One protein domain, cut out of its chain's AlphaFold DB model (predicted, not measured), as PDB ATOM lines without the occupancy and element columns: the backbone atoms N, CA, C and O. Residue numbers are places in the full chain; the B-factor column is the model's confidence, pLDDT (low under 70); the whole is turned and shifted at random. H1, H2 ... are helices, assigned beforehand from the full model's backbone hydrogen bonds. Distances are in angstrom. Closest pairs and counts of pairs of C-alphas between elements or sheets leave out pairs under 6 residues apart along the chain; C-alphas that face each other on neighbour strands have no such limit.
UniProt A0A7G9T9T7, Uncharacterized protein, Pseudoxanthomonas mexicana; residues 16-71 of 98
ATOM      1  N   VAL A  16       5.593 -50.157-100.781       97.50
ATOM      2  CA  VAL A  16       4.673 -51.074-100.090       97.50
ATOM      3  C   VAL A  16       5.429 -52.201 -99.381       97.50
ATOM      4  O   VAL A  16       5.134 -52.518 -98.232       97.50
ATOM      5  N   LEU A  17       6.425 -52.804-100.038       97.88
ATOM      6  CA  LEU A  17       7.242 -53.854 -99.419       97.88
ATOM      7  C   LEU A  17       8.137 -53.289 -98.316       97.88
ATOM      8  O   LEU A  17       8.273 -53.921 -97.271       97.88
ATOM      9  N   ALA A  18       8.692 -52.091 -98.515       97.12
ATOM     10  CA  ALA A  18       9.456 -51.402 -97.480       97.12
ATOM     11  C   ALA A  18       8.607 -51.155 -96.222       97.12
ATOM     12  O   ALA A  18       9.076 -51.393 -95.112       97.12
ATOM     13  N   HIS A  19       7.345 -50.751 -96.396       96.75
ATOM     14  CA  HIS A  19       6.407 -50.576 -95.290       96.75
ATOM     15  C   HIS A  19       6.118 -51.897 -94.568       96.75
ATOM     16  O   HIS A  19       6.326 -51.985 -93.363       96.75
ATOM     17  N   LYS A  20       5.773 -52.963 -95.303       97.88
ATOM     18  CA  LYS A  20       5.539 -54.293 -94.708       97.88
ATOM     19  C   LYS A  20       6.755 -54.823 -93.948       97.88
ATOM     20  O   LYS A  20       6.613 -55.484 -92.921       97.88
ATOM     21  N   PHE A  21       7.960 -54.562 -94.450       96.75
ATOM     22  CA  PHE A  21       9.182 -54.948 -93.758       96.75
ATOM     23  C   PHE A  21       9.392 -54.131 -92.479       96.75
ATOM     24  O   PHE A  21       9.747 -54.700 -91.449       96.75
ATOM     25  N   LEU A  22       9.118 -52.825 -92.512       95.81
ATOM     26  CA  LEU A  22       9.135 -51.984 -91.318       95.81
ATOM     27  C   LEU A  22       8.123 -52.475 -90.269       95.81
ATOM     28  O   LEU A  22       8.489 -52.617 -89.103       95.81
ATOM     29  N   ASP A  23       6.906 -52.833 -90.682       96.50
ATOM     30  CA  ASP A  23       5.898 -53.432 -89.797       96.50
ATOM     31  C   ASP A  23       6.402 -54.736 -89.172       96.50
ATOM     32  O   ASP A  23       6.230 -54.977 -87.975       96.50
ATOM     33  N   TYR A  24       7.086 -55.574 -89.959       96.19
ATOM     34  CA  TYR A  24       7.709 -56.791 -89.447       96.19
ATOM     35  C   TYR A  24       8.791 -56.487 -88.408       96.19
ATOM     36  O   TYR A  24       8.790 -57.117 -87.347       96.19
ATOM     37  N   LEU A  25       9.677 -55.519 -88.661       94.06
ATOM     38  CA  LEU A  25      10.710 -55.113 -87.703       94.06
ATOM     39  C   LEU A  25      10.097 -54.628 -86.383       94.06
ATOM     40  O   LEU A  25      10.619 -54.953 -85.321       94.06
ATOM     41  N   LEU A  26       8.975 -53.901 -86.436       92.19
ATOM     42  CA  LEU A  26       8.247 -53.402 -85.261       92.19
ATOM     43  C   LEU A  26       7.338 -54.456 -84.602       92.19
ATOM     44  O   LEU A  26       6.842 -54.264 -83.488       92.19
ATOM     45  N   SER A  27       7.101 -55.587 -85.263       94.12
ATOM     46  CA  SER A  27       6.305 -56.679 -84.707       94.12
ATOM     47  C   SER A  27       7.019 -57.354 -83.532       94.12
ATOM     48  O   SER A  27       8.247 -57.404 -83.462       94.12
ATOM     49  N   VAL A  28       6.251 -57.964 -82.627       92.00
ATOM     50  CA  VAL A  28       6.813 -58.749 -81.511       92.00
ATOM     51  C   VAL A  28       7.739 -59.857 -82.031       92.00
ATOM     52  O   VAL A  28       8.794 -60.122 -81.458       92.00
ATOM     53  N   ARG A  29       7.377 -60.493 -83.153       92.69
ATOM     54  CA  ARG A  29       8.197 -61.537 -83.776       92.69
ATOM     55  C   ARG A  29       9.537 -60.987 -84.265       92.69
ATOM     56  O   ARG A  29      10.561 -61.579 -83.942       92.69
ATOM     57  N   GLY A  30       9.529 -59.883 -85.012       92.75
ATOM     58  CA  GLY A  30      10.751 -59.258 -85.528       92.75
ATOM     59  C   GLY A  30      11.685 -58.820 -84.404       92.75
ATOM     60  O   GLY A  30      12.866 -59.159 -84.420       92.75
ATOM     61  N   GLN A  31      11.136 -58.187 -83.367       90.88
ATOM     62  CA  GLN A  31      11.891 -57.765 -82.185       90.88
ATOM     63  C   GLN A  31      12.530 -58.950 -81.437       90.88
ATOM     64  O   GLN A  31      13.698 -58.870 -81.061       90.88
ATOM     65  N   ARG A  32      11.828 -60.085 -81.286       88.81
ATOM     66  CA  ARG A  32      12.421 -61.307 -80.706       88.81
ATOM     67  C   ARG A  32      13.576 -61.853 -81.541       88.81
ATOM     68  O   ARG A  32      14.593 -62.242 -80.979       88.81
ATOM     69  N   VAL A  33      13.420 -61.886 -82.865       90.81
ATOM     70  CA  VAL A  33      14.480 -62.344 -83.777       90.81
ATOM     71  C   VAL A  33      15.707 -61.438 -83.660       90.81
ATOM     72  O   VAL A  33      16.816 -61.941 -83.512       90.81
ATOM     73  N   MET A  34      15.513 -60.117 -83.652       88.44
ATOM     74  CA  MET A  34      16.599 -59.142 -83.503       88.44
ATOM     75  C   MET A  34      17.325 -59.266 -82.158       88.44
ATOM     76  O   MET A  34      18.555 -59.211 -82.124       88.44
ATOM     77  N   ALA A  35      16.589 -59.469 -81.065       85.38
ATOM     78  CA  ALA A  35      17.187 -59.672 -79.750       85.38
ATOM     79  C   ALA A  35      18.001 -60.969 -79.685       85.38
ATOM     80  O   ALA A  35      19.151 -60.950 -79.254       85.38
ATOM     81  N   ALA A  36      17.438 -62.078 -80.173       83.94
ATOM     82  CA  ALA A  36      18.071 -63.390 -80.092       83.94
ATOM     83  C   ALA A  36      19.270 -63.554 -81.039       83.94
ATOM     84  O   ALA A  36      20.260 -64.173 -80.667       83.94
ATOM     85  N   GLN A  37      19.185 -63.032 -82.267       86.44
ATOM     86  CA  GLN A  37      20.187 -63.297 -83.309       86.44
ATOM     87  C   GLN A  37      21.192 -62.161 -83.492       86.44
ATOM     88  O   GLN A  37      22.317 -62.397 -83.917       86.44
ATOM     89  N   CYS A  38      20.791 -60.924 -83.202       82.94
ATOM     90  CA  CYS A  38      21.628 -59.746 -83.423       82.94
ATOM     91  C   CYS A  38      22.048 -59.063 -82.112       82.94
ATOM     92  O   CYS A  38      22.755 -58.058 -82.160       82.94
ATOM     93  N   GLY A  39      21.588 -59.562 -80.956       77.62
ATOM     94  CA  GLY A  39      21.855 -58.960 -79.649       77.62
ATOM     95  C   GLY A  39      21.289 -57.544 -79.514       77.62
ATOM     96  O   GLY A  39      21.827 -56.744 -78.749       77.62
ATOM     97  N   LEU A  40      20.251 -57.201 -80.288       79.94
ATOM     98  CA  LEU A  40      19.685 -55.852 -80.333       79.94
ATOM     99  C   LEU A  40      18.524 -55.688 -79.354       79.94
ATOM    100  O   LEU A  40      17.617 -56.521 -79.373       79.94
ATOM    101  N   PRO A  41      18.483 -54.591 -78.575       77.06
ATOM    102  CA  PRO A  41      17.426 -54.421 -77.597       77.06
ATOM    103  C   PRO A  41      16.066 -54.329 -78.244       77.06
ATOM    104  O   PRO A  41      15.912 -53.532 -79.179       77.06
ATOM    105  N   PRO A  42      15.075 -55.083 -77.744       82.75
ATOM    106  CA  PRO A  42      13.718 -54.832 -78.153       82.75
ATOM    107  C   PRO A  42      13.291 -53.445 -77.657       82.75
ATOM    108  O   PRO A  42      13.626 -53.032 -76.552       82.75
ATOM    109  N   ILE A  43      12.534 -52.724 -78.482       82.81
ATOM    110  CA  ILE A  43      11.936 -51.427 -78.110       82.81
ATOM    111  C   ILE A  43      10.503 -51.571 -77.577       82.81
ATOM    112  O   ILE A  43       9.878 -50.590 -77.178       82.81
ATOM    113  N   ARG A  44       9.950 -52.786 -77.630       81.50
ATOM    114  CA  ARG A  44       8.589 -53.097 -77.198       81.50
ATOM    115  C   ARG A  44       8.573 -53.508 -75.736       81.50
ATOM    116  O   ARG A  44       9.231 -54.484 -75.390       81.50
ATOM    117  N   LYS A  45       7.725 -52.851 -74.943       77.38
ATOM    118  CA  LYS A  45       7.546 -53.142 -73.512       77.38
ATOM    119  C   LYS A  45       7.117 -54.583 -73.239       77.38
ATOM    120  O   LYS A  45       7.499 -55.181 -72.244       77.38
ATOM    121  N   GLU A  46       6.352 -55.193 -74.148       81.38
ATOM    122  CA  GLU A  46       5.932 -56.594 -73.987       81.38
ATOM    123  C   GLU A  46       7.102 -57.596 -74.103       81.38
ATOM    124  O   GLU A  46       6.924 -58.797 -73.899       81.38
ATOM    125  N   LEU A  47       8.293 -57.116 -74.470       75.06
ATOM    126  CA  LEU A  47       9.541 -57.868 -74.560       75.06
ATOM    127  C   LEU A  47      10.581 -57.396 -73.531       75.06
ATOM    128  O   LEU A  47      11.756 -57.757 -73.647       75.06
ATOM    129  N   ASP A  48      10.164 -56.638 -72.519       68.62
ATOM    130  CA  ASP A  48      11.017 -56.307 -71.380       68.62
ATOM    131  C   ASP A  48      11.490 -57.606 -70.682       68.62
ATOM    132  O   ASP A  48      10.857 -58.670 -70.766       68.62
ATOM    133  N   GLY A  49      12.691 -57.580 -70.097       61.94
ATOM    134  CA  GLY A  49      13.325 -58.763 -69.494       61.94
ATOM    135  C   GLY A  49      13.813 -59.828 -70.491       61.94
ATOM    136  O   GLY A  49      14.241 -60.916 -70.096       61.94
ATOM    137  N   VAL A  50      13.773 -59.577 -71.809       61.03
ATOM    138  CA  VAL A  50      14.480 -60.432 -72.787       61.03
ATOM    139  C   VAL A  50      15.985 -60.446 -72.505       61.03
ATOM    140  O   VAL A  50      16.603 -61.493 -72.645       61.03
ATOM    141  N   TYR A  51      16.572 -59.344 -72.033       54.50
ATOM    142  CA  TYR A  51      17.993 -59.305 -71.679       54.50
ATOM    143  C   TYR A  51      18.352 -59.980 -70.367       54.50
ATOM    144  O   TYR A  51      19.367 -60.672 -70.328       54.50
ATOM    145  N   GLU A  52      17.508 -59.862 -69.341       54.94
ATOM    146  CA  GLU A  52      17.660 -60.633 -68.101       54.94
ATOM    147  C   GLU A  52      17.662 -62.137 -68.412       54.94
ATOM    148  O   GLU A  52      18.498 -62.882 -67.906       54.94
ATOM    149  N   ARG A  53      16.808 -62.577 -69.348       55.00
ATOM    150  CA  ARG A  53      16.781 -63.960 -69.858       55.00
ATOM    151  C   ARG A  53      17.949 -64.325 -70.780       55.00
ATOM    152  O   ARG A  53      18.254 -65.505 -70.911       55.00
ATOM    153  N   LEU A  54      18.590 -63.347 -71.417       54.66
ATOM    154  CA  LEU A  54      19.790 -63.529 -72.245       54.66
ATOM    155  C   LEU A  54      21.095 -63.313 -71.451       54.66
ATOM    156  O   LEU A  54      22.171 -63.331 -72.045       54.66
ATOM    157  N   GLY A  55      21.024 -63.113 -70.128       52.53
ATOM    158  CA  GLY A  55      22.191 -62.956 -69.253       52.53
ATOM    159  C   GLY A  55      22.918 -61.613 -69.381       52.53
ATOM    160  O   GLY A  55      24.056 -61.487 -68.931       52.53
ATOM    161  N   VAL A  56      22.293 -60.602 -69.988       55.56
ATOM    162  CA  VAL A  56      22.871 -59.257 -70.097       55.56
ATOM    163  C   VAL A  56      22.472 -58.461 -68.859       55.56
ATOM    164  O   VAL A  56      21.343 -57.992 -68.743       55.56
ATOM    165  N   ASN A  57      23.411 -58.326 -67.923       51.03
ATOM    166  CA  ASN A  57      23.239 -57.519 -66.719       51.03
ATOM    167  C   ASN A  57      23.158 -56.031 -67.089       51.03
ATOM    168  O   ASN A  57      24.157 -55.435 -67.499       51.03
ATOM    169  N   GLU A  58      21.995 -55.408 -66.891       51.62
ATOM    170  CA  GLU A  58      21.814 -53.959 -67.082       51.62
ATOM    171  C   GLU A  58      22.789 -53.131 -66.227       51.62
ATOM    172  O   GLU A  58      23.199 -52.045 -66.627       51.62
ATOM    173  N   SER A  59      23.256 -53.683 -65.103       53.00
ATOM    174  CA  SER A  59      24.265 -53.093 -64.214       53.00
ATOM    175  C   SER A  59      25.672 -52.971 -64.820       53.00
ATOM    176  O   SER A  59      26.479 -52.190 -64.320       53.00
ATOM    177  N   GLN A  60      25.983 -53.692 -65.904       52.28
ATOM    178  CA  GLN A  60      27.243 -53.547 -66.654       52.28
ATOM    179  C   GLN A  60      27.157 -52.478 -67.749       52.28
ATOM    180  O   GLN A  60      28.170 -52.044 -68.304       52.28
ATOM    181  N   ILE A  61      25.943 -52.036 -68.064       53.50
ATOM    182  CA  ILE A  61      25.686 -51.006 -69.051       53.50
ATOM    183  C   ILE A  61      25.760 -49.672 -68.303       53.50
ATOM    184  O   ILE A  61      24.764 -49.185 -67.777       53.50
ATOM    185  N   GLY A  62      26.962 -49.091 -68.206       54.91
ATOM    186  CA  GLY A  62      27.149 -47.762 -67.608       54.91
ATOM    187  C   GLY A  62      26.134 -46.737 -68.141       54.91
ATOM    188  O   GLY A  62      25.596 -46.921 -69.233       54.91
ATOM    189  N   VAL A  63      25.874 -45.666 -67.370       54.03
ATOM    190  CA  VAL A  63      24.780 -44.689 -67.580       54.03
ATOM    191  C   VAL A  63      24.426 -44.516 -69.058       54.03
ATOM    192  O   VAL A  63      25.145 -43.881 -69.838       54.03
ATOM    193  N   LEU A  64      23.288 -45.092 -69.445       55.97
ATOM    194  CA  LEU A  64      22.761 -44.974 -70.790       55.97
ATOM    195  C   LEU A  64      22.428 -43.507 -71.059       55.97
ATOM    196  O   LEU A  64      21.490 -42.964 -70.489       55.97
ATOM    197  N   ARG A  65      23.197 -42.860 -71.941       58.62
ATOM    198  CA  ARG A  65      22.869 -41.534 -72.482       58.62
ATOM    199  C   ARG A  65      22.103 -41.701 -73.797       58.62
ATOM    200  O   ARG A  65      22.747 -41.901 -74.831       58.62
ATOM    201  N   PRO A  66      20.758 -41.703 -73.786       59.91
ATOM    202  CA  PRO A  66      19.985 -41.758 -75.017       59.91
ATOM    203  C   PRO A  66      20.238 -40.503 -75.857       59.91
ATOM    204  O   PRO A  66      20.346 -39.393 -75.336       59.91
ATOM    205  N   ILE A  67      20.320 -40.684 -77.174       64.69
ATOM    206  CA  ILE A  67      20.360 -39.570 -78.121       64.69
ATOM    207  C   ILE A  67      18.912 -39.243 -78.471       64.69
ATOM    208  O   ILE A  67      18.284 -39.957 -79.258       64.69
ATOM    209  N   SER A  68      18.371 -38.192 -77.857       60.81
ATOM    210  CA  SER A  68      17.014 -37.728 -78.142       60.81
ATOM    211  C   SER A  68      16.916 -37.209 -79.573       60.81
ATOM    212  O   SER A  68      17.653 -36.306 -79.971       60.81
ATOM    213  N   LEU A  69      15.979 -37.764 -80.341       62.66
ATOM    214  CA  LEU A  69      15.639 -37.276 -81.672       62.66
ATOM    215  C   LEU A  69      14.784 -36.004 -81.530       62.66
ATOM    216  O   LEU A  69      13.595 -36.090 -81.247       62.66
ATOM    217  N   GLY A  70      15.388 -34.821 -81.676       65.50
ATOM    218  CA  GLY A  70      14.703 -33.527 -81.559       65.50
ATOM    219  C   GLY A  70      15.497 -32.365 -82.173       65.50
ATOM    220  O   GLY A  70      16.596 -32.590 -82.687       65.50
ATOM    221  N   PRO A  71      14.997 -31.114 -82.107       64.38
ATOM    222  CA  PRO A  71      15.628 -29.947 -82.739       64.38
ATOM    223  C   PRO A  71      17.089 -29.709 -82.321       64.38
ATOM    224  O   PRO A  71      17.869 -29.161 -83.093       64.38
TER     225      PRO A  71
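AT A GLANCE: This is residues 16 to 71 of the 98 residues of an uncharacterized protein of Pseudoxanthomonas mexicana (UniProt A0A7G9T9T7). Two helices, H1 and H2, meet near their ends as an L; the chain then folds back beside H2 to a short third helix, H3, and the printed part ends in a long arm, residues 57 to 71, that sticks out free. The class is all helix, yet only 26 of the 56 printed residues are in the named helices, H1, H2 and H3 in chain order. The whole is loose, with a radius of gyration of the C-alphas of 13.5 A, and flat, spanning 41 by 35 by 19 A.

HOW THE PARTS SIT: Start at H1, residues 16 to 26; a tight link leads to H2, residues 28 to 38. They are close but not clearly touching, the closest C-alphas being Tyr 24 and Gly 30, 5.5 A apart, and about perpendicular at 75 degrees. Next look at H3, residues 50 to 53, close to H2 but not clearly touching: the closest C-alphas, of Ala 35 and Val 50, are 7.5 A apart. H1 and H3 are apart. In H1 and H2 every O i to N i+4 pair is within hydrogen-bond range; H3 is too short for one.

IN THESE COORDINATES: Find C-alpha 16 at (4.673, -51.074, -100.090); H1 runs 15.4 A from there. H2 runs 15.0 A to C-alpha 38 at (21.628, -59.746, -83.423).

THE WHOLE: The printed part has no cut, and the link from H2 to H3 is long. Residues 48 to 71 are under pLDDT 70.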